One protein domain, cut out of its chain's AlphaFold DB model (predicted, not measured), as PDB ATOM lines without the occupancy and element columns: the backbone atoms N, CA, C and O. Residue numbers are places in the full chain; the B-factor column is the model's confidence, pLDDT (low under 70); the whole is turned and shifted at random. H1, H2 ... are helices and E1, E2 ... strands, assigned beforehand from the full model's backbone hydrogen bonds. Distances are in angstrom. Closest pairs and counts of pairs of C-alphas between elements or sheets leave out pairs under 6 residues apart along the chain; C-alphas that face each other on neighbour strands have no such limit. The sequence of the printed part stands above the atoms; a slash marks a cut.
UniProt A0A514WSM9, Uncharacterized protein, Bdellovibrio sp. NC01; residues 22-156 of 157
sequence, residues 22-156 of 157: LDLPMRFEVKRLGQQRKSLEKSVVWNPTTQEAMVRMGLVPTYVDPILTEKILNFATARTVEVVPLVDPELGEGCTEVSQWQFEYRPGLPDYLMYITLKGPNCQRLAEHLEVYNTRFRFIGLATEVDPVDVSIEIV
ATOM      1  N   LEU A  22      14.769  36.394 -58.718       65.62
ATOM      2  CA  LEU A  22      15.873  35.604 -59.239       65.62
ATOM      3  C   LEU A  22      16.346  34.725 -58.081       65.62
ATOM      4  O   LEU A  22      16.939  35.233 -57.135       65.62
ATOM      5  N   ASP A  23      16.056  33.429 -58.146       75.69
ATOM      6  CA  ASP A  23      16.620  32.436 -57.234       75.69
ATOM      7  C   ASP A  23      18.071  32.197 -57.664       75.69
ATOM      8  O   ASP A  23      18.333  31.432 -58.597       75.69
ATOM      9  N   LEU A  24      19.000  32.944 -57.063       85.88
ATOM     10  CA  LEU A  24      20.413  32.945 -57.445       85.88
ATOM     11  C   LEU A  24      21.131  31.754 -56.786       85.88
ATOM     12  O   LEU A  24      21.197  31.692 -55.555       85.88
ATOM     13  N   PRO A  25      21.681  30.795 -57.554       90.31
ATOM     14  CA  PRO A  25      22.252  29.587 -56.979       90.31
ATOM     15  C   PRO A  25      23.736  29.735 -56.621       90.31
ATOM     16  O   PRO A  25      24.554  30.275 -57.366       90.31
ATOM     17  N   MET A  26      24.111  29.135 -55.501       94.62
ATOM     18  CA  MET A  26      25.482  28.880 -55.083       94.62
ATOM     19  C   MET A  26      25.621  27.394 -54.749       94.62
ATOM     20  O   MET A  26      24.729  26.799 -54.150       94.62
ATOM     21  N   ARG A  27      26.740  26.778 -55.127       94.62
ATOM     22  CA  ARG A  27      27.036  25.368 -54.855       94.62
ATOM     23  C   ARG A  27      28.306  25.242 -54.043       94.62
ATOM     24  O   ARG A  27      29.313  25.891 -54.341       94.62
ATOM     25  N   PHE A  28      28.256  24.370 -53.051       95.00
ATOM     26  CA  PHE A  28      29.356  24.123 -52.140       95.00
ATOM     27  C   PHE A  28      29.552  22.628 -51.925       95.00
ATOM     28  O   PHE A  28      28.594  21.887 -51.727       95.00
ATOM     29  N   GLU A  29      30.807  22.197 -51.910       94.06
ATOM     30  CA  GLU A  29      31.196  20.868 -51.444       94.06
ATOM     31  C   GLU A  29      31.496  20.900 -49.947       94.06
ATOM     32  O   GLU A  29      32.048  21.876 -49.432       94.06
ATOM     33  N   VAL A  30      31.202  19.808 -49.239       91.75
ATOM     34  CA  VAL A  30      31.649  19.667 -47.847       91.75
ATOM     35  C   VAL A  30      33.166  19.462 -47.823       91.75
ATOM     36  O   VAL A  30      33.703  18.513 -48.403       91.75
ATOM     37  N   LYS A  31      33.870  20.347 -47.117       91.88
ATOM     38  CA  LYS A  31      35.328  20.333 -46.982       91.88
ATOM     39  C   LYS A  31      35.807  18.999 -46.410       91.88
ATOM     40  O   LYS A  31      35.173  18.418 -45.535       91.88
ATOM     41  N   ARG A  32      36.960  18.511 -46.866       89.19
ATOM     42  CA  ARG A  32      37.583  17.275 -46.357       89.19
ATOM     43  C   ARG A  32      38.585  17.586 -45.242       89.19
ATOM     44  O   ARG A  32      39.334  18.555 -45.337       89.19
ATOM     45  N   LEU A  33      38.637  16.745 -44.208       82.19
ATOM     46  CA  LEU A  33      39.596  16.851 -43.105       82.19
ATOM     47  C   LEU A  33      40.882  16.066 -43.420       82.19
ATOM     48  O   LEU A  33      40.871  14.840 -43.504       82.19
ATOM     49  N   GLY A  34      42.015  16.770 -43.517       71.62
ATOM     50  CA  GLY A  34      43.354  16.172 -43.621       71.62
ATOM     51  C   GLY A  34      43.704  15.536 -44.979       71.62
ATOM     52  O   GLY A  34      42.947  15.591 -45.944       71.62
ATOM     53  N   GLN A  35      44.898  14.932 -45.064       58.34
ATOM     54  CA  GLN A  35      45.409  14.304 -46.297       58.34
ATOM     55  C   GLN A  35      44.725  12.965 -46.634       58.34
ATOM     56  O   GLN A  35      44.717  12.540 -47.791       58.34
ATOM     57  N   GLN A  36      44.123  12.292 -45.647       53.84
ATOM     58  CA  GLN A  36      43.356  11.071 -45.881       53.84
ATOM     59  C   GLN A  36      41.910  11.441 -46.213       53.84
ATOM     60  O   GLN A  36      41.107  11.695 -45.327       53.84
ATOM     61  N   ARG A  37      41.595  11.454 -47.513       57.81
ATOM     62  CA  ARG A  37      40.349  11.894 -48.186       57.81
ATOM     63  C   ARG A  37      38.999  11.334 -47.672       57.81
ATOM     64  O   ARG A  37      38.001  11.480 -48.378       57.81
ATOM     65  N   LYS A  38      38.937  10.655 -46.523       64.38
ATOM     66  CA  LYS A  38      37.754   9.920 -46.047       64.38
ATOM     67  C   LYS A  38      36.877  10.684 -45.053       64.38
ATOM     68  O   LYS A  38      35.690  10.389 -45.005       64.38
ATOM     69  N   SER A  39      37.409  11.633 -44.286       78.50
ATOM     70  CA  SER A  39      36.614  12.412 -43.328       78.50
ATOM     71  C   SER A  39      36.192  13.758 -43.916       78.50
ATOM     72  O   SER A  39      36.988  14.460 -44.539       78.50
ATOM     73  N   LEU A  40      34.928  14.117 -43.707       85.69
ATOM     74  CA  LEU A  40      34.374  15.430 -44.030       85.69
ATOM     75  C   LEU A  40      34.450  16.334 -42.792       85.69
ATOM     76  O   LEU A  40      34.297  15.852 -41.669       85.69
ATOM     77  N   GLU A  41      34.668  17.635 -42.979       90.56
ATOM     78  CA  GLU A  41      34.538  18.655 -41.938       90.56
ATOM     79  C   GLU A  41      33.049  18.894 -41.680       90.56
ATOM     80  O   GLU A  41      32.482  19.917 -42.047       90.56
ATOM     81  N   LYS A  42      32.402  17.899 -41.078       92.19
ATOM     82  CA  LYS A  42      30.985  17.903 -40.741       92.19
ATOM     83  C   LYS A  42      30.792  17.313 -39.352       92.19
ATOM     84  O   LYS A  42      31.386  16.292 -39.014       92.19
ATOM     85  N   SER A  43      29.946  17.947 -38.558       93.94
ATOM     86  CA  SER A  43      29.496  17.457 -37.261       93.94
ATOM     87  C   SER A  43      27.982  17.592 -37.187       93.94
ATOM     88  O   SER A  43      27.433  18.602 -37.623       93.94
ATOM     89  N   VAL A  44      27.327  16.559 -36.661       95.19
ATOM     90  CA  VAL A  44      25.878  16.508 -36.470       95.19
ATOM     91  C   VAL A  44      25.605  16.171 -35.012       95.19
ATOM     92  O   VAL A  44      26.196  15.234 -34.474       95.19
ATOM     93  N   VAL A  45      24.720  16.931 -34.375       96.44
ATOM     94  CA  VAL A  45      24.239  16.681 -33.016       96.44
ATOM     95  C   VAL A  45      22.724  16.552 -33.065       96.44
ATOM     96  O   VAL A  45      22.032  17.474 -33.488       96.44
ATOM     97  N   TRP A  46      22.217  15.402 -32.628       95.75
ATOM     98  CA  TRP A  46      20.789  15.108 -32.593       95.75
ATOM     99  C   TRP A  46      20.212  15.316 -31.193       95.75
ATOM    100  O   TRP A  46      20.714  14.749 -30.220       95.75
ATOM    101  N   ASN A  47      19.129  16.086 -31.106       95.44
ATOM    102  CA  ASN A  47      18.307  16.213 -29.914       95.44
ATOM    103  C   ASN A  47      16.972  15.468 -30.118       95.44
ATOM    104  O   ASN A  47      16.069  15.997 -30.771       95.44
ATOM    105  N   PRO A  48      16.797  14.269 -29.531       92.38
ATOM    106  CA  PRO A  48      15.573  13.489 -29.698       92.38
ATOM    107  C   PRO A  48      14.350  14.122 -29.025       92.38
ATOM    108  O   PRO A  48      13.225  13.796 -29.392       92.38
ATOM    109  N   THR A  49      14.545  15.006 -28.041       93.75
ATOM    110  CA  THR A  49      13.447  15.642 -27.304       93.75
ATOM    111  C   THR A  49      12.797  16.755 -28.116       93.75
ATOM    112  O   THR A  49      11.573  16.837 -28.157       93.75
ATOM    113  N   THR A  50      13.599  17.602 -28.766       93.44
ATOM    114  CA  THR A  50      13.094  18.697 -29.614       93.44
ATOM    115  C   THR A  50      12.952  18.302 -31.082       93.44
ATOM    116  O   THR A  50      12.386  19.062 -31.862       93.44
ATOM    117  N   GLN A  51      13.422  17.104 -31.448       94.00
ATOM    118  CA  GLN A  51      13.554  16.638 -32.828       94.00
ATOM    119  C   GLN A  51      14.403  17.577 -33.693       94.00
ATOM    120  O   GLN A  51      14.089  17.826 -34.857       94.00
ATOM    121  N   GLU A  52      15.483  18.100 -33.114       96.06
ATOM    122  CA  GLU A  52      16.394  19.021 -33.787       96.06
ATOM    123  C   GLU A  52      17.724  18.346 -34.109       96.06
ATOM    124  O   GLU A  52      18.374  17.755 -33.244       96.06
ATOM    125  N   ALA A  53      18.151  18.469 -35.361       96.12
ATOM    126  CA  ALA A  53      19.467  18.074 -35.826       96.12
ATOM    127  C   ALA A  53      20.294  19.335 -36.100       96.12
ATOM    128  O   ALA A  53      20.066  20.047 -37.078       96.12
ATOM    129  N   MET A  54      21.260  19.606 -35.225       97.00
ATOM    130  CA  MET A  54      22.227  20.685 -35.394       97.00
ATOM    131  C   MET A  54      23.375  20.199 -36.268       97.00
ATOM    132  O   MET A  54      24.004  19.183 -35.967       97.00
ATOM    133  N   VAL A  55      23.677  20.936 -37.328       96.19
ATOM    134  CA  VAL A  55      24.716  20.602 -38.296       96.19
ATOM    135  C   VAL A  55      25.721  21.737 -38.379       96.19
ATOM    136  O   VAL A  55      25.368  22.884 -38.639       96.19
ATOM    137  N   ARG A  56      26.997  21.395 -38.194       96.19
ATOM    138  CA  ARG A  56      28.145  22.262 -38.470       96.19
ATOM    139  C   ARG A  56      28.913  21.672 -39.638       96.19
ATOM    140  O   ARG A  56      29.369  20.534 -39.538       96.19
ATOM    141  N   MET A  57      29.123  22.440 -40.700       95.31
ATOM    142  CA  MET A  57      29.872  21.977 -41.868       95.31
ATOM    143  C   MET A  57      30.809  23.037 -42.438       95.31
ATOM    144  O   MET A  57      30.422  24.188 -42.630       95.31
ATOM    145  N   GLY A  58      32.046  22.621 -42.708       95.25
ATOM    146  CA  GLY A  58      32.990  23.361 -43.533       95.25
ATOM    147  C   GLY A  58      32.640  23.164 -45.005       95.25
ATOM    148  O   GLY A  58      32.394  22.037 -45.434       95.25
ATOM    149  N   LEU A  59      32.615  24.246 -45.771       95.31
ATOM    150  CA  LEU A  59      32.137  24.302 -47.146       95.31
ATOM    151  C   LEU A  59      33.193  24.921 -48.061       95.31
ATOM    152  O   LEU A  59      33.823  25.908 -47.697       95.31
ATOM    153  N   VAL A  60      33.361  24.369 -49.258       95.06
ATOM    154  CA  VAL A  60      34.239  24.897 -50.313       95.06
ATOM    155  C   VAL A  60      33.366  25.265 -51.512       95.06
ATOM    156  O   VAL A  60      32.588  24.422 -51.958       95.06
ATOM    157  N   PRO A  61      33.444  26.499 -52.039       94.38
ATOM    158  CA  PRO A  61      32.602  26.915 -53.152       94.38
ATOM    159  C   PRO A  61      33.023  26.183 -54.428       94.38
ATOM    160  O   PRO A  61      34.197  26.186 -54.797       94.38
ATOM    161  N   THR A  62      32.060  25.589 -55.125       94.69
ATOM    162  CA  THR A  62      32.268  24.993 -56.456       94.69
ATOM    163  C   THR A  62      31.661  25.838 -57.559       94.69
ATOM    164  O   THR A  62      32.176  25.877 -58.675       94.69
ATOM    165  N   TYR A  63      30.579  26.545 -57.246       94.19
ATOM    166  CA  TYR A  63      29.934  27.477 -58.152       94.19
ATOM    167  C   TYR A  63      29.294  28.611 -57.357       94.19
ATOM    168  O   TYR A  63      28.651  28.382 -56.337       94.19
ATOM    169  N   VAL A  64      29.444  29.833 -57.849       92.50
ATOM    170  CA  VAL A  64      28.751  31.012 -57.334       92.50
ATOM    171  C   VAL A  64      28.179  31.738 -58.537       92.50
ATOM    172  O   VAL A  64      28.896  31.935 -59.522       92.50
ATOM    173  N   ASP A  65      26.896  32.097 -58.478       92.12
ATOM    174  CA  ASP A  65      26.285  32.917 -59.518       92.12
ATOM    175  C   ASP A  65      27.119  34.199 -59.735       92.12
ATOM    176  O   ASP A  65      27.445  34.876 -58.755       92.12
ATOM    177  N   PRO A  66      27.472  34.565 -60.983       90.25
ATOM    178  CA  PRO A  66      28.283  35.748 -61.271       90.25
ATOM    179  C   PRO A  66      27.766  37.051 -60.648       90.25
ATOM    180  O   PRO A  66      28.566  37.930 -60.334       90.25
ATOM    181  N   ILE A  67      26.452  37.178 -60.436       88.88
ATOM    182  CA  ILE A  67      25.824  38.345 -59.799       88.88
ATOM    183  C   ILE A  67      26.203  38.444 -58.309       88.88
ATOM    184  O   ILE A  67      26.174  39.532 -57.724       88.88
ATOM    185  N   LEU A  68      26.554  37.317 -57.684       88.44
ATOM    186  CA  LEU A  68      26.867  37.187 -56.263       88.44
ATOM    187  C   LEU A  68      28.372  37.135 -55.962       88.44
ATOM    188  O   LEU A  68      28.757  37.420 -54.832       88.44
ATOM    189  N   THR A  69      29.221  36.809 -56.940       88.50
ATOM    190  CA  THR A  69      30.657  36.513 -56.744       88.50
ATOM    191  C   THR A  69      31.447  37.600 -56.014       88.50
ATOM    192  O   THR A  69      32.379  37.289 -55.280       88.50
ATOM    193  N   GLU A  70      31.094  38.873 -56.194       89.44
ATOM    194  CA  GLU A  70      31.796  40.009 -55.574       89.44
ATOM    195  C   GLU A  70      31.064  40.576 -54.348       89.44
ATOM    196  O   GLU A  70      31.509  41.555 -53.747       89.44
ATOM    197  N   LYS A  71      29.944  39.967 -53.944       88.81
ATOM    198  CA  LYS A  71      29.101  40.463 -52.853       88.81
ATOM    199  C   LYS A  71      29.416  39.748 -51.547       88.81
ATOM    200  O   LYS A  71      29.561  38.531 -51.508       88.81
ATOM    201  N   ILE A  72      29.462  40.507 -50.454       91.12
ATOM    202  CA  ILE A  72      29.430  39.933 -49.106       91.12
ATOM    203  C   ILE A  72      27.971  39.624 -48.777       91.12
ATOM    204  O   ILE A  72      27.130  40.521 -48.813       91.12
ATOM    205  N   LEU A  73      27.670  38.367 -48.459       91.69
ATOM    206  CA  LEU A  73      26.311  37.915 -48.171       91.69
ATOM    207  C   LEU A  73      26.241  37.386 -46.742       91.69
ATOM    208  O   LEU A  73      26.934  36.431 -46.387       91.69
ATOM    209  N   ASN A  74      25.379  37.993 -45.929       93.00
ATOM    210  CA  ASN A  74      25.084  37.514 -44.585       93.00
ATOM    211  C   ASN A  74      23.738  36.785 -44.579       93.00
ATOM    212  O   ASN A  74      22.675  37.404 -44.508       93.00
ATOM    213  N   PHE A  75      23.784  35.458 -44.610       93.38
ATOM    214  CA  PHE A  75      22.590  34.624 -44.707       93.38
ATOM    215  C   PHE A  75      21.798  34.563 -43.404       93.38
ATOM    216  O   PHE A  75      20.612  34.247 -43.439       93.38
ATOM    217  N   ALA A  76      22.390  34.949 -42.268       92.06
ATOM    218  CA  ALA A  76      21.652  35.095 -41.011       92.06
ATOM    219  C   ALA A  76      20.559  36.183 -41.085       92.06
ATOM    220  O   ALA A  76      19.676  36.216 -40.236       92.06
ATOM    221  N   THR A  77      20.607  37.061 -42.094       91.12
ATOM    222  CA  THR A  77      19.589  38.099 -42.332       91.12
ATOM    223  C   THR A  77      18.396  37.626 -43.158       91.12
ATOM    224  O   THR A  77      17.445  38.388 -43.320       91.12
ATOM    225  N   ALA A  78      18.438  36.403 -43.699       91.69
ATOM    226  CA  ALA A  78      17.310  35.847 -44.433       91.69
ATOM    227  C   ALA A  78      16.055  35.830 -43.552       91.69
ATOM    228  O   ALA A  78      16.127  35.689 -42.333       91.69
ATOM    229  N   ARG A  79      14.883  35.959 -44.166       90.06
ATOM    230  CA  ARG A  79      13.610  35.900 -43.445       90.06
ATOM    231  C   ARG A  79      13.216  34.464 -43.115       90.06
ATOM    232  O   ARG A  79      12.637  34.208 -42.066       90.06
ATOM    233  N   THR A  80      13.470  33.546 -44.042       91.50
ATOM    234  CA  THR A  80      13.157  32.124 -43.892       91.50
ATOM    235  C   THR A  80      14.128  31.288 -44.710       91.50
ATOM    236  O   THR A  80      14.714  31.783 -45.678       91.50
ATOM    237  N   VAL A  81      14.276  30.022 -44.325       92.12
ATOM    238  CA  VAL A  81      15.085  29.040 -45.043       92.12
ATOM    239  C   VAL A  81      14.244  27.810 -45.329       92.12
ATOM    240  O   VAL A  81      13.676  27.214 -44.416       92.12
ATOM    241  N   GLU A  82      14.172  27.429 -46.598       90.81
ATOM    242  CA  GLU A  82      13.546  26.180 -47.026       90.81
ATOM    243  C   GLU A  82      14.625  25.128 -47.269       90.81
ATOM    244  O   GLU A  82      15.668  25.430 -47.849       90.81
ATOM    245  N   VAL A  83      14.373  23.887 -46.861       89.75
ATOM    246  CA  VAL A  83      15.252  22.749 -47.138       89.75
ATOM    247  C   VAL A  83      14.599  21.830 -48.167       89.75
ATOM    248  O   VAL A  83      13.441  21.443 -48.027       89.75
ATOM    249  N   VAL A  84      15.345  21.492 -49.218       84.75
ATOM    250  CA  VAL A  84      14.882  20.636 -50.313       84.75
ATOM    251  C   VAL A  84      15.976  19.616 -50.645       84.75
ATOM    252  O   VAL A  84      16.990  19.987 -51.244       84.75
ATOM    253  N   PRO A  85      15.816  18.331 -50.285       83.75
ATOM    254  CA  PRO A  85      16.670  17.270 -50.810       83.75
ATOM    255  C   PRO A  85      16.448  17.155 -52.322       83.75
ATOM    256  O   PRO A  85      15.315  16.976 -52.770       83.75
ATOM    257  N   LEU A  86      17.506  17.287 -53.127       83.25
ATOM    258  CA  LEU A  86      17.383  17.186 -54.588       83.25
ATOM    259  C   LEU A  86      17.410  15.730 -55.069       83.25
ATOM    260  O   LEU A  86      16.913  15.427 -56.153       83.25
ATOM    261  N   VAL A  87      17.992  14.835 -54.270       77.62
ATOM    262  CA  VAL A  87      18.014  13.391 -54.504       77.62
ATOM    263  C   VAL A  87      17.171  12.724 -53.424       77.62
ATOM    264  O   VAL A  87      17.481  12.856 -52.245       77.62
ATOM    265  N   ASP A  88      16.142  11.991 -53.855       72.38
ATOM    266  CA  ASP A  88      15.201  11.254 -53.000       72.38
ATOM    267  C   ASP A  88      14.408  12.152 -52.014       72.38
ATOM    268  O   ASP A  88      14.688  12.187 -50.812       72.38
ATOM    269  N   PRO A  89      13.409  12.912 -52.518       72.75
ATOM    270  CA  PRO A  89      12.625  13.854 -51.712       72.75
ATOM    271  C   PRO A  89      11.864  13.197 -50.553       72.75
ATOM    272  O   PRO A  89      11.615  13.856 -49.544       72.75
ATOM    273  N   GLU A  90      11.534  11.905 -50.676       74.12
ATOM    274  CA  GLU A  90      10.810  11.133 -49.659       74.12
ATOM    275  C   GLU A  90      11.605  11.046 -48.343       74.12
ATOM    276  O   GLU A  90      11.038  11.021 -47.254       74.12
ATOM    277  N   LEU A  91      12.941  11.093 -48.404       64.94
ATOM    278  CA  LEU A  91      13.799  11.082 -47.213       64.94
ATOM    279  C   LEU A  91      13.771  12.396 -46.424       64.94
ATOM    280  O   LEU A  91      14.128  12.405 -45.242       64.94
ATOM    281  N   GLY A  92      13.354  13.489 -47.065       62.31
ATOM    282  CA  GLY A  92      13.069  14.763 -46.414       62.31
ATOM    283  C   GLY A  92      11.639  14.873 -45.896       62.31
ATOM    284  O   GLY A  92      11.319  15.887 -45.276       62.31
ATOM    285  N   GLU A  93      10.772  13.875 -46.119       71.75
ATOM    286  CA  GLU A  93       9.399  13.921 -45.619       71.75
ATOM    287  C   GLU A  93       9.405  14.047 -44.098       71.75
ATOM    288  O   GLU A  93       9.886  13.178 -43.367       71.75
ATOM    289  N   GLY A  94       8.889  15.180 -43.623       74.75
ATOM    290  CA  GLY A  94       8.875  15.525 -42.208       74.75
ATOM    291  C   GLY A  94      10.013  16.436 -41.747       74.75
ATOM    292  O   GLY A  94       9.856  17.087 -40.717       74.75
ATOM    293  N   CYS A  95      11.102  16.561 -42.509       84.75
ATOM    294  CA  CYS A  95      12.183  17.497 -42.218       84.75
ATOM    295  C   CYS A  95      12.030  18.772 -43.046       84.75
ATOM    296  O   CYS A  95      12.765  19.008 -44.001       84.75
ATOM    297  N   THR A  96      11.023  19.573 -42.707       75.06
ATOM    298  CA  THR A  96      10.625  20.744 -43.503       75.06
ATOM    299  C   THR A  96      10.984  22.075 -42.855       75.06
ATOM    300  O   THR A  96      10.917  23.108 -43.518       75.06
ATOM    301  N   GLU A  97      11.362  22.074 -41.575       88.75
ATOM    302  CA  GLU A  97      11.638  23.292 -40.821       88.75
ATOM    303  C   GLU A  97      13.144  23.467 -40.605       88.75
ATOM    304  O   GLU A  97      13.853  22.553 -40.175       88.75
ATOM    305  N   VAL A  98      13.625  24.681 -40.856       93.19
ATOM    306  CA  VAL A  98      14.943  25.139 -40.421       93.19
ATOM    307  C   VAL A  98      14.723  26.124 -39.279       93.19
ATOM    308  O   VAL A  98      14.193  27.213 -39.494       93.19
ATOM    309  N   SER A  99      15.099  25.745 -38.055       93.69
ATOM    310  CA  SER A  99      14.828  26.564 -36.865       93.69
ATOM    311  C   SER A  99      15.899  27.625 -36.614       93.69
ATOM    312  O   SER A  99      15.606  28.674 -36.043       93.69
ATOM    313  N   GLN A 100      17.141  27.369 -37.035       94.69
ATOM    314  CA  GLN A 100      18.268  28.293 -36.896       94.69
ATOM    315  C   GLN A 100      19.260  28.107 -38.043       94.69
ATOM    316  O   GLN A 100      19.466  26.989 -38.515       94.69
ATOM    317  N   TRP A 101      19.914  29.188 -38.466       96.12
ATOM    318  CA  TRP A 101      20.984  29.144 -39.459       96.12
ATOM    319  C   TRP A 101      21.983  30.281 -39.250       96.12
ATOM    320  O   TRP A 101      21.641  31.373 -38.796       96.12
ATOM    321  N   GLN A 102      23.234  30.022 -39.612       96.06
ATOM    322  CA  GLN A 102      24.288  31.020 -39.663       96.06
ATOM    323  C   GLN A 102      25.268  30.656 -40.774       96.06
ATOM    324  O   GLN A 102      25.878  29.585 -40.760       96.06
ATOM    325  N   PHE A 103      25.421  31.568 -41.727       95.88
ATOM    326  CA  PHE A 103      26.373  31.446 -42.819       95.88
ATOM    327  C   PHE A 103      26.728  32.840 -43.336       95.88
ATOM    328  O   PHE A 103      25.859  33.706 -43.470       95.88
ATOM    329  N   GLU A 104      28.007  33.060 -43.605       94.50
ATOM    330  CA  GLU A 104      28.506  34.307 -44.169       94.50
ATOM    331  C   GLU A 104      29.414  33.978 -45.346       94.50
ATOM    332  O   GLU A 104      30.384  33.229 -45.208       94.50
ATOM    333  N   TYR A 105      29.098  34.550 -46.500       93.44
ATOM    334  CA  TYR A 105      29.929  34.481 -47.686       93.44
ATOM    335  C   TYR A 105      30.686  35.798 -47.847       93.44
ATOM    336  O   TYR A 105      30.090  36.875 -47.899       93.44
ATOM    337  N   ARG A 106      32.011  35.700 -47.944       93.44
ATOM    338  CA  ARG A 106      32.913  36.786 -48.327       93.44
ATOM    339  C   ARG A 106      33.741  36.350 -49.533       93.44
ATOM    340  O   ARG A 106      34.407  35.320 -49.432       93.44
ATOM    341  N   PRO A 107      33.772  37.135 -50.618       92.06
ATOM    342  CA  PRO A 107      34.565  36.812 -51.796       92.06
ATOM    343  C   PRO A 107      36.038  36.541 -51.467       92.06
ATOM    344  O   PRO A 107      36.648  37.233 -50.650       92.06
ATOM    345  N   GLY A 108      36.620  35.543 -52.133       89.19
ATOM    346  CA  GLY A 108      38.051  35.232 -52.048       89.19
ATOM    347  C   GLY A 108      38.479  34.328 -50.889       89.19
ATOM    348  O   GLY A 108      39.658  33.979 -50.822       89.19
ATOM    349  N   LEU A 109      37.568  33.904 -50.003       92.25
ATOM    350  CA  LEU A 109      37.897  32.897 -48.991       92.25
ATOM    351  C   LEU A 109      37.902  31.478 -49.596       92.25
ATOM    352  O   LEU A 109      37.033  31.163 -50.417       92.25
ATOM    353  N   PRO A 110      38.863  30.617 -49.201       89.69
ATOM    354  CA  PRO A 110      38.987  29.260 -49.738       89.69
ATOM    355  C   PRO A 110      37.942  28.293 -49.167       89.69
ATOM    356  O   PRO A 110      37.593  27.308 -49.815       89.69
ATOM    357  N   ASP A 111      37.451  28.564 -47.961       93.50
ATOM    358  CA  ASP A 111      36.461  27.764 -47.261       93.50
ATOM    359  C   ASP A 111      35.575  28.626 -46.355       93.50
ATOM    360  O   ASP A 111      35.935  29.728 -45.943       93.50
ATOM    361  N   TYR A 112      34.391  28.099 -46.062       95.12
ATOM    362  CA  TYR A 112      33.340  28.756 -45.297       95.12
ATOM    363  C   TYR A 112      32.793  27.802 -44.247       95.12
ATOM    364  O   TYR A 112      32.946  26.587 -44.345       95.12
ATOM    365  N   LEU A 113      32.125  28.351 -43.240       95.88
ATOM    366  CA  LEU A 113      31.533  27.572 -42.164       95.88
ATOM    367  C   LEU A 113      30.042  27.864 -42.089       95.88
ATOM    368  O   LEU A 113      29.647  29.016 -41.914       95.88
ATOM    369  N   MET A 114      29.230  26.818 -42.210       96.19
ATOM    370  CA  MET A 114      27.783  26.899 -42.058       96.19
ATOM    371  C   MET A 114      27.340  26.169 -40.795       96.19
ATOM    372  O   MET A 114      27.781  25.048 -40.515       96.19
ATOM    373  N   TYR A 115      26.430  26.810 -40.068       97.19
ATOM    374  CA  TYR A 115      25.644  26.210 -39.002       97.19
ATOM    375  C   TYR A 115      24.182  26.213 -39.418       97.19
ATOM    376  O   TYR A 115      23.672  27.235 -39.875       97.19
ATOM    377  N   ILE A 116      23.507  25.083 -39.255       96.62
ATOM    378  CA  ILE A 116      22.080  24.979 -39.527       96.62
ATOM    379  C   ILE A 116      21.432  23.991 -38.567       96.62
ATOM    380  O   ILE A 116      22.005  22.946 -38.263       96.62
ATOM    381  N   THR A 117      20.240  24.320 -38.089       96.88
ATOM    382  CA  THR A 117      19.435  23.451 -37.235       96.88
ATOM    383  C   THR A 117      18.188  23.054 -38.002       96.88
ATOM    384  O   THR A 117      17.339  23.894 -38.305       96.88
ATOM    385  N   LEU A 118      18.099  21.771 -38.334       95.06
ATOM    386  CA  LEU A 118      16.940  21.170 -38.983       95.06
ATOM    387  C   LEU A 118      15.994  20.641 -37.910       95.06
ATOM    388  O   LEU A 118      16.457  20.040 -36.939       95.06
ATOM    389  N   LYS A 119      14.690  20.828 -38.081       93.88
ATOM    390  CA  LYS A 119      13.688  20.424 -37.098       93.88
ATOM    391  C   LYS A 119      12.572  19.610 -37.737       93.88
ATOM    392  O   LYS A 119      11.993  20.006 -38.746       93.88
ATOM    393  N   GLY A 120      12.266  18.479 -37.106       91.56
ATOM    394  CA  GLY A 120      11.167  17.605 -37.492       91.56
ATOM    395  C   GLY A 120      11.550  16.129 -37.637       91.56
ATOM    396  O   GLY A 120      12.710  15.737 -37.451       91.56
ATOM    397  N   PRO A 121      10.556  15.280 -37.949       86.19
ATOM    398  CA  PRO A 121      10.788  13.873 -38.235       86.19
ATOM    399  C   PRO A 121      11.780  13.702 -39.392       86.19
ATOM    400  O   PRO A 121      11.803  14.484 -40.333       86.19
ATOM    401  N   ASN A 122      12.630  12.679 -39.310       87.88
ATOM    402  CA  ASN A 122      13.664  12.357 -40.307       87.88
ATOM    403  C   ASN A 122      14.809  13.380 -40.476       87.88
ATOM    404  O   ASN A 122      15.778  13.075 -41.176       87.88
ATOM    405  N   CYS A 123      14.807  14.514 -39.759       90.88
ATOM    406  CA  CYS A 123      15.905  15.485 -39.834       90.88
ATOM    407  C   CYS A 123      17.262  14.935 -39.396       90.88
ATOM    408  O   CYS A 123      18.282  15.363 -39.930       90.88
ATOM    409  N   GLN A 124      17.293  13.962 -38.480       93.00
ATOM    410  CA  GLN A 124      18.534  13.278 -38.115       93.00
ATOM    411  C   GLN A 124      19.194  12.632 -39.343       93.00
ATOM    412  O   GLN A 124      20.368  12.872 -39.616       93.00
ATOM    413  N   ARG A 125      18.430  11.840 -40.108       90.00
ATOM    414  CA  ARG A 125      18.946  11.128 -41.283       90.00
ATOM    415  C   ARG A 125      19.365  12.102 -42.379       90.00
ATOM    416  O   ARG A 125      20.426  11.916 -42.971       90.00
ATOM    417  N   LEU A 126      18.559  13.137 -42.630       90.38
ATOM    418  CA  LEU A 126      18.901  14.168 -43.608       90.38
ATOM    419  C   LEU A 126      20.214  14.862 -43.220       90.38
ATOM    420  O   LEU A 126      21.134  14.906 -44.031       90.38
ATOM    421  N   ALA A 127      20.347  15.307 -41.966       92.06
ATOM    422  CA  ALA A 127      21.549  15.953 -41.434       92.06
ATOM    423  C   ALA A 127      22.818  15.088 -41.564       92.06
ATOM    424  O   ALA A 127      23.886  15.575 -41.951       92.06
ATOM    425  N   GLU A 128      22.709  13.790 -41.274       91.25
ATOM    426  CA  GLU A 128      23.817  12.833 -41.368       91.25
ATOM    427  C   GLU A 128      24.312  12.617 -42.808       91.25
ATOM    428  O   GLU A 128      25.467  12.222 -42.995       91.25
ATOM    429  N   HIS A 129      23.511  12.950 -43.826       88.56
ATOM    430  CA  HIS A 129      23.768  12.595 -45.228       88.56
ATOM    431  C   HIS A 129      23.481  13.720 -46.246       88.56
ATOM    432  O   HIS A 129      23.305  13.444 -47.433       88.56
ATOM    433  N   LEU A 130      23.481  14.987 -45.816       88.94
ATOM    434  CA  LEU A 130      23.183  16.160 -46.659       88.94
ATOM    435  C   LEU A 130      23.923  16.181 -48.008       88.94
ATOM    436  O   LEU A 130      23.318  16.510 -49.029       88.94
ATOM    437  N   GLU A 131      25.210  15.818 -48.013       83.12
ATOM    438  CA  GLU A 131      26.067  15.772 -49.203       83.12
ATOM    439  C   GLU A 131      25.705  14.641 -50.170       83.12
ATOM    440  O   GLU A 131      25.935  14.749 -51.368       83.12
ATOM    441  N   VAL A 132      25.149  13.540 -49.660       85.06
ATOM    442  CA  VAL A 132      24.716  12.408 -50.489       85.06
ATOM    443  C   VAL A 132      23.409  12.754 -51.201       85.06
ATOM    444  O   VAL A 132      23.201  12.323 -52.332       85.06
ATOM    445  N   TYR A 133      22.561  13.557 -50.556       83.00
ATOM    446  CA  TYR A 133      21.239  13.922 -51.062       83.00
ATOM    447  C   TYR A 133      21.205  15.204 -51.902       83.00
ATOM    448  O   TYR A 133      20.129  15.637 -52.315       83.00
ATOM    449  N   ASN A 134      22.366  15.813 -52.168       88.75
ATOM    450  CA  ASN A 134      22.488  17.104 -52.846       88.75
ATOM    451  C   ASN A 134      21.517  18.147 -52.268       88.75
ATOM    452  O   ASN A 134      20.650  18.660 -52.970       88.75
ATOM    453  N   THR A 135      21.577  18.392 -50.961       89.94
ATOM    454  CA  THR A 135      20.541  19.187 -50.283       89.94
ATOM    455  C   THR A 135      20.626  20.664 -50.667       89.94
ATOM    456  O   THR A 135      21.694  21.267 -50.566       89.94
ATOM    457  N   ARG A 136      19.499  21.266 -51.064       92.19
ATOM    458  CA  ARG A 136      19.366  22.704 -51.324       92.19
ATOM    459  C   ARG A 136      18.739  23.412 -50.127       92.19
ATOM    460  O   ARG A 136      17.673  23.021 -49.662       92.19
ATOM    461  N   PHE A 137      19.368  24.494 -49.692       93.31
ATOM    462  CA  PHE A 137      18.836  25.453 -48.733       93.31
ATOM    463  C   PHE A 137      18.484  26.745 -49.461       93.31
ATOM    464  O   PHE A 137      19.369  27.390 -50.019       93.31
ATOM    465  N   ARG A 138      17.207  27.122 -49.487       93.00
ATOM    466  CA  ARG A 138      16.737  28.349 -50.142       93.00
ATOM    467  C   ARG A 138      16.550  29.423 -49.087       93.00
ATOM    468  O   ARG A 138      15.661  29.308 -48.251       93.00
ATOM    469  N   PHE A 139      17.391  30.444 -49.113       92.62
ATOM    470  CA  PHE A 139      17.334  31.579 -48.203       92.62
ATOM    471  C   PHE A 139      16.507  32.675 -48.855       92.62
ATOM    472  O   PHE A 139      16.908  33.243 -49.868       92.62
ATOM    473  N   ILE A 140      15.345  32.956 -48.276       90.44
ATOM    474  CA  ILE A 140      14.376  33.890 -48.845       90.44
ATOM    475  C   ILE A 140      14.500  35.233 -48.136       90.44
ATOM    476  O   ILE A 140      14.441  35.307 -46.903       90.44
ATOM    477  N   GLY A 141      14.608  36.302 -48.919       86.12
ATOM    478  CA  GLY A 141      14.678  37.673 -48.440       86.12
ATOM    479  C   GLY A 141      15.967  37.987 -47.686       86.12
ATOM    480  O   GLY A 141      15.906  38.567 -46.603       86.12
ATOM    481  N   LEU A 142      17.118  37.586 -48.228       87.06
ATOM    482  CA  LEU A 142      18.425  37.973 -47.703       87.06
ATOM    483  C   LEU A 142      18.587  39.485 -47.854       87.06
ATOM    484  O   LEU A 142      18.493  40.015 -48.962       87.06
ATOM    485  N   ALA A 143      18.806  40.185 -46.742       79.44
ATOM    486  CA  ALA A 143      18.909  41.635 -46.754       79.44
ATOM    487  C   ALA A 143      20.190  42.063 -47.486       79.44
ATOM    488  O   ALA A 143      21.297  41.711 -47.077       79.44
ATOM    489  N   THR A 144      20.038  42.843 -48.557       71.56
ATOM    490  CA  THR A 144      21.156  43.513 -49.238       71.56
ATOM    491  C   THR A 144      20.969  45.026 -49.200       71.56
ATOM    492  O   THR A 144      19.926  45.517 -48.777       71.56
ATOM    493  N   GLU A 145      21.990  45.776 -49.618       69.88
ATOM    494  CA  GLU A 145      21.964  47.246 -49.620       69.88
ATOM    495  C   GLU A 145      20.902  47.846 -50.554       69.88
ATOM    496  O   GLU A 145      20.502  48.990 -50.350       69.88
ATOM    497  N   VAL A 146      20.468  47.100 -51.576       65.88
ATOM    498  CA  VAL A 146      19.556  47.605 -52.614       65.88
ATOM    499  C   VAL A 146      18.159  47.026 -52.432       65.88
ATOM    500  O   VAL A 146      17.221  47.791 -52.266       65.88
ATOM    501  N   ASP A 147      18.036  45.696 -52.400       71.38
ATOM    502  CA  ASP A 147      16.760  44.987 -52.258       71.38
ATOM    503  C   ASP A 147      16.971  43.586 -51.660       71.38
ATOM    504  O   ASP A 147      18.057  43.007 -51.796       71.38
ATOM    505  N   PRO A 148      15.965  42.999 -50.987       77.94
ATOM    506  CA  PRO A 148      16.046  41.613 -50.553       77.94
ATOM    507  C   PRO A 148      16.168  40.678 -51.761       77.94
ATOM    508  O   PRO A 148      15.412  40.797 -52.725       77.94
ATOM    509  N   VAL A 149      17.101  39.730 -51.695       84.56
ATOM    510  CA  VAL A 149      17.316  38.725 -52.748       84.56
ATOM    511  C   VAL A 149      17.117  37.319 -52.200       84.56
ATOM    512  O   VAL A 149      17.428  37.047 -51.039       84.56
ATOM    513  N   ASP A 150      16.626  36.425 -53.049       89.50
ATOM    514  CA  ASP A 150      16.506  35.009 -52.726       89.50
ATOM    515  C   ASP A 150      17.749  34.281 -53.250       89.50
ATOM    516  O   ASP A 150      18.153  34.447 -54.402       89.50
ATOM    517  N   VAL A 151      18.397  33.503 -52.383       90.44
ATOM    518  CA  VAL A 151      19.652  32.814 -52.707       90.44
ATOM    519  C   VAL A 151      19.552  31.357 -52.293       90.44
ATOM    520  O   VAL A 151      19.231  31.045 -51.146       90.44
ATOM    521  N   SER A 152      19.882  30.455 -53.209       92.69
ATOM    522  CA  SER A 152      19.935  29.021 -52.938       92.69
ATOM    523  C   SER A 152      21.367  28.557 -52.704       92.69
ATOM    524  O   SER A 152      22.248  28.831 -53.510       92.69
ATOM    525  N   ILE A 153      21.597  27.791 -51.639       93.38
ATOM    526  CA  ILE A 153      22.851  27.083 -51.364       93.38
ATOM    527  C   ILE A 153      22.617  25.591 -51.574       93.38
ATOM    528  O   ILE A 153      21.850  24.971 -50.844       93.38
ATOM    529  N   GLU A 154      23.295  24.996 -52.546       93.25
ATOM    530  CA  GLU A 154      23.284  23.553 -52.785       93.25
ATOM    531  C   GLU A 154      24.540  22.917 -52.188       93.25
ATOM    532  O   GLU A 154      25.662  23.272 -52.555       93.25
ATOM    533  N   ILE A 155      24.348  21.961 -51.283       90.56
ATOM    534  CA  ILE A 155      25.422  21.138 -50.732       90.56
ATOM    535  C   ILE A 155      25.590  19.920 -51.630       90.56
ATOM    536  O   ILE A 155      24.707  19.069 -51.675       90.56
ATOM    537  N   VAL A 156      26.715  19.837 -52.333       87.94
ATOM    538  CA  VAL A 156      27.044  18.755 -53.272       87.94
ATOM    539  C   VAL A 156      28.226  17.919 -52.765       87.94
ATOM    540  O   VAL A 156      28.900  18.285 -51.797       87.94
TER     541      VAL A 156
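AT A GLANCE: This is residues 22 to 156 of the 157 residues of an uncharacterized protein of Bdellovibrio sp. NC01 (UniProt A0A514WSM9). One strongly twisted sheet of eight strands is rolled into a flattened barrel, nearly closed, with the short helix H2 tucked into one end and the sheet curled round it. E2, the first part of E3, E6 and E5 make one wall, E1, E8, E7 and E4 make the other, and E3, bending at residue 61, passes from the first wall to the second; E4 and E5 come near each other where the two walls meet again, but are not paired. The 135 printed residues hold eight named strands and two named helices, in the order E1 E2 E3 E4 H1 E5 E6 H2 E7 E8, and the class is mostly strand. The sheet is branched and mixed, antiparallel in its pairs but for E1 and E8, which are parallel. The whole is compact, with a radius of gyration of the C-alphas of 14.4 A and spans of 41 by 37 by 24 A.

HOW THE PARTS SIT: The printed part begins with Leu 22, and E1 follows, residues 23 to 30. A long link of 11 residues leads to E2, residues 42 to 47, an edge strand. E2 and E3, residues 52 to 64, form a hairpin with a tight link; N 43 and O 56 are within hydrogen-bond range at 2.8 A. E3 bends by 81 degrees at residue 61, and its pairing is staggered: residues 52 to 57 pair with E2 and residues 59 to 64 with E1. E1 and E3 are antiparallel, with N 29 and O 60 at 2.9 A. A long link leads to E4, residues 80 to 85, which is apart from E3. H1, residues 89 to 92, only grazes the sheet, and its closest C-alpha to E4 is that of Gly 92, 6.2 A from that of Pro 85. E5, residues 97 to 102, is an edge strand, as is E4; their closest C-alphas, those of Val 81 and Val 98, are 6.0 A apart. E5 and E6, residues 112 to 119, form a hairpin, with N 102 and O 115 at 2.8 A. E6 is also antiparallel to E3, with N 55 and O 116 at 2.8 A, and lies on the other side of E3 from E1 and E2. H2, residues 123 to 128, is on the sheet, which curls round it; its closest C-alpha pair with E3 is Ala 53 and Gln 124, 5.4 A. H1 and H2 touch, their closest C-alphas being those of Gly 92 and Leu 126, 6.5 A apart. E7, residues 135 to 142, is antiparallel to E4, with N 82 and O 138 at 2.9 A. E7 and E8, residues 149 to 156, form a hairpin, with N 137 and O 153 at 2.8 A. E8 is parallel to E1, at 29 degrees, with N 26 and O 152 at 2.7 A. In H2 every O i to N i+4 pair is within hydrogen-bond range; H1 is too short for such a pair, and its 1 pair of O i and N i+3 is within range.

IN THESE COORDINATES: E1 begins at C-alpha 23, at (16.620, 32.436, -57.234), and is 21.8 A long. E3, the longest strand, measures 29.2 A from C-alpha 52 to C-alpha 64, at (28.751, 31.012, -57.334). E6 spans 22.9 A, E7 19.1 A and E8 22.2 A; E2 and E4 are 16.8 A each and E5 14.9 A. H2 is 8.5 A long and H1 5.4 A. E8 ends at C-alpha 156, at (27.044, 18.755, -53.272).

THE WHOLE: The C-alphas of Gln 36 and Val 146, the two farthest apart, are 44.1 A from each other. The printed part has no cut. The long links are E1 to E2 and E3 to E4; in the latter, residues 73 to 74 pair antiparallel with residues 104 to 105. The mean pLDDT of the printed part is 88.0, and it is under 70 at residue 22, residues 35 to 38, 91 to 92 and 145 to 146.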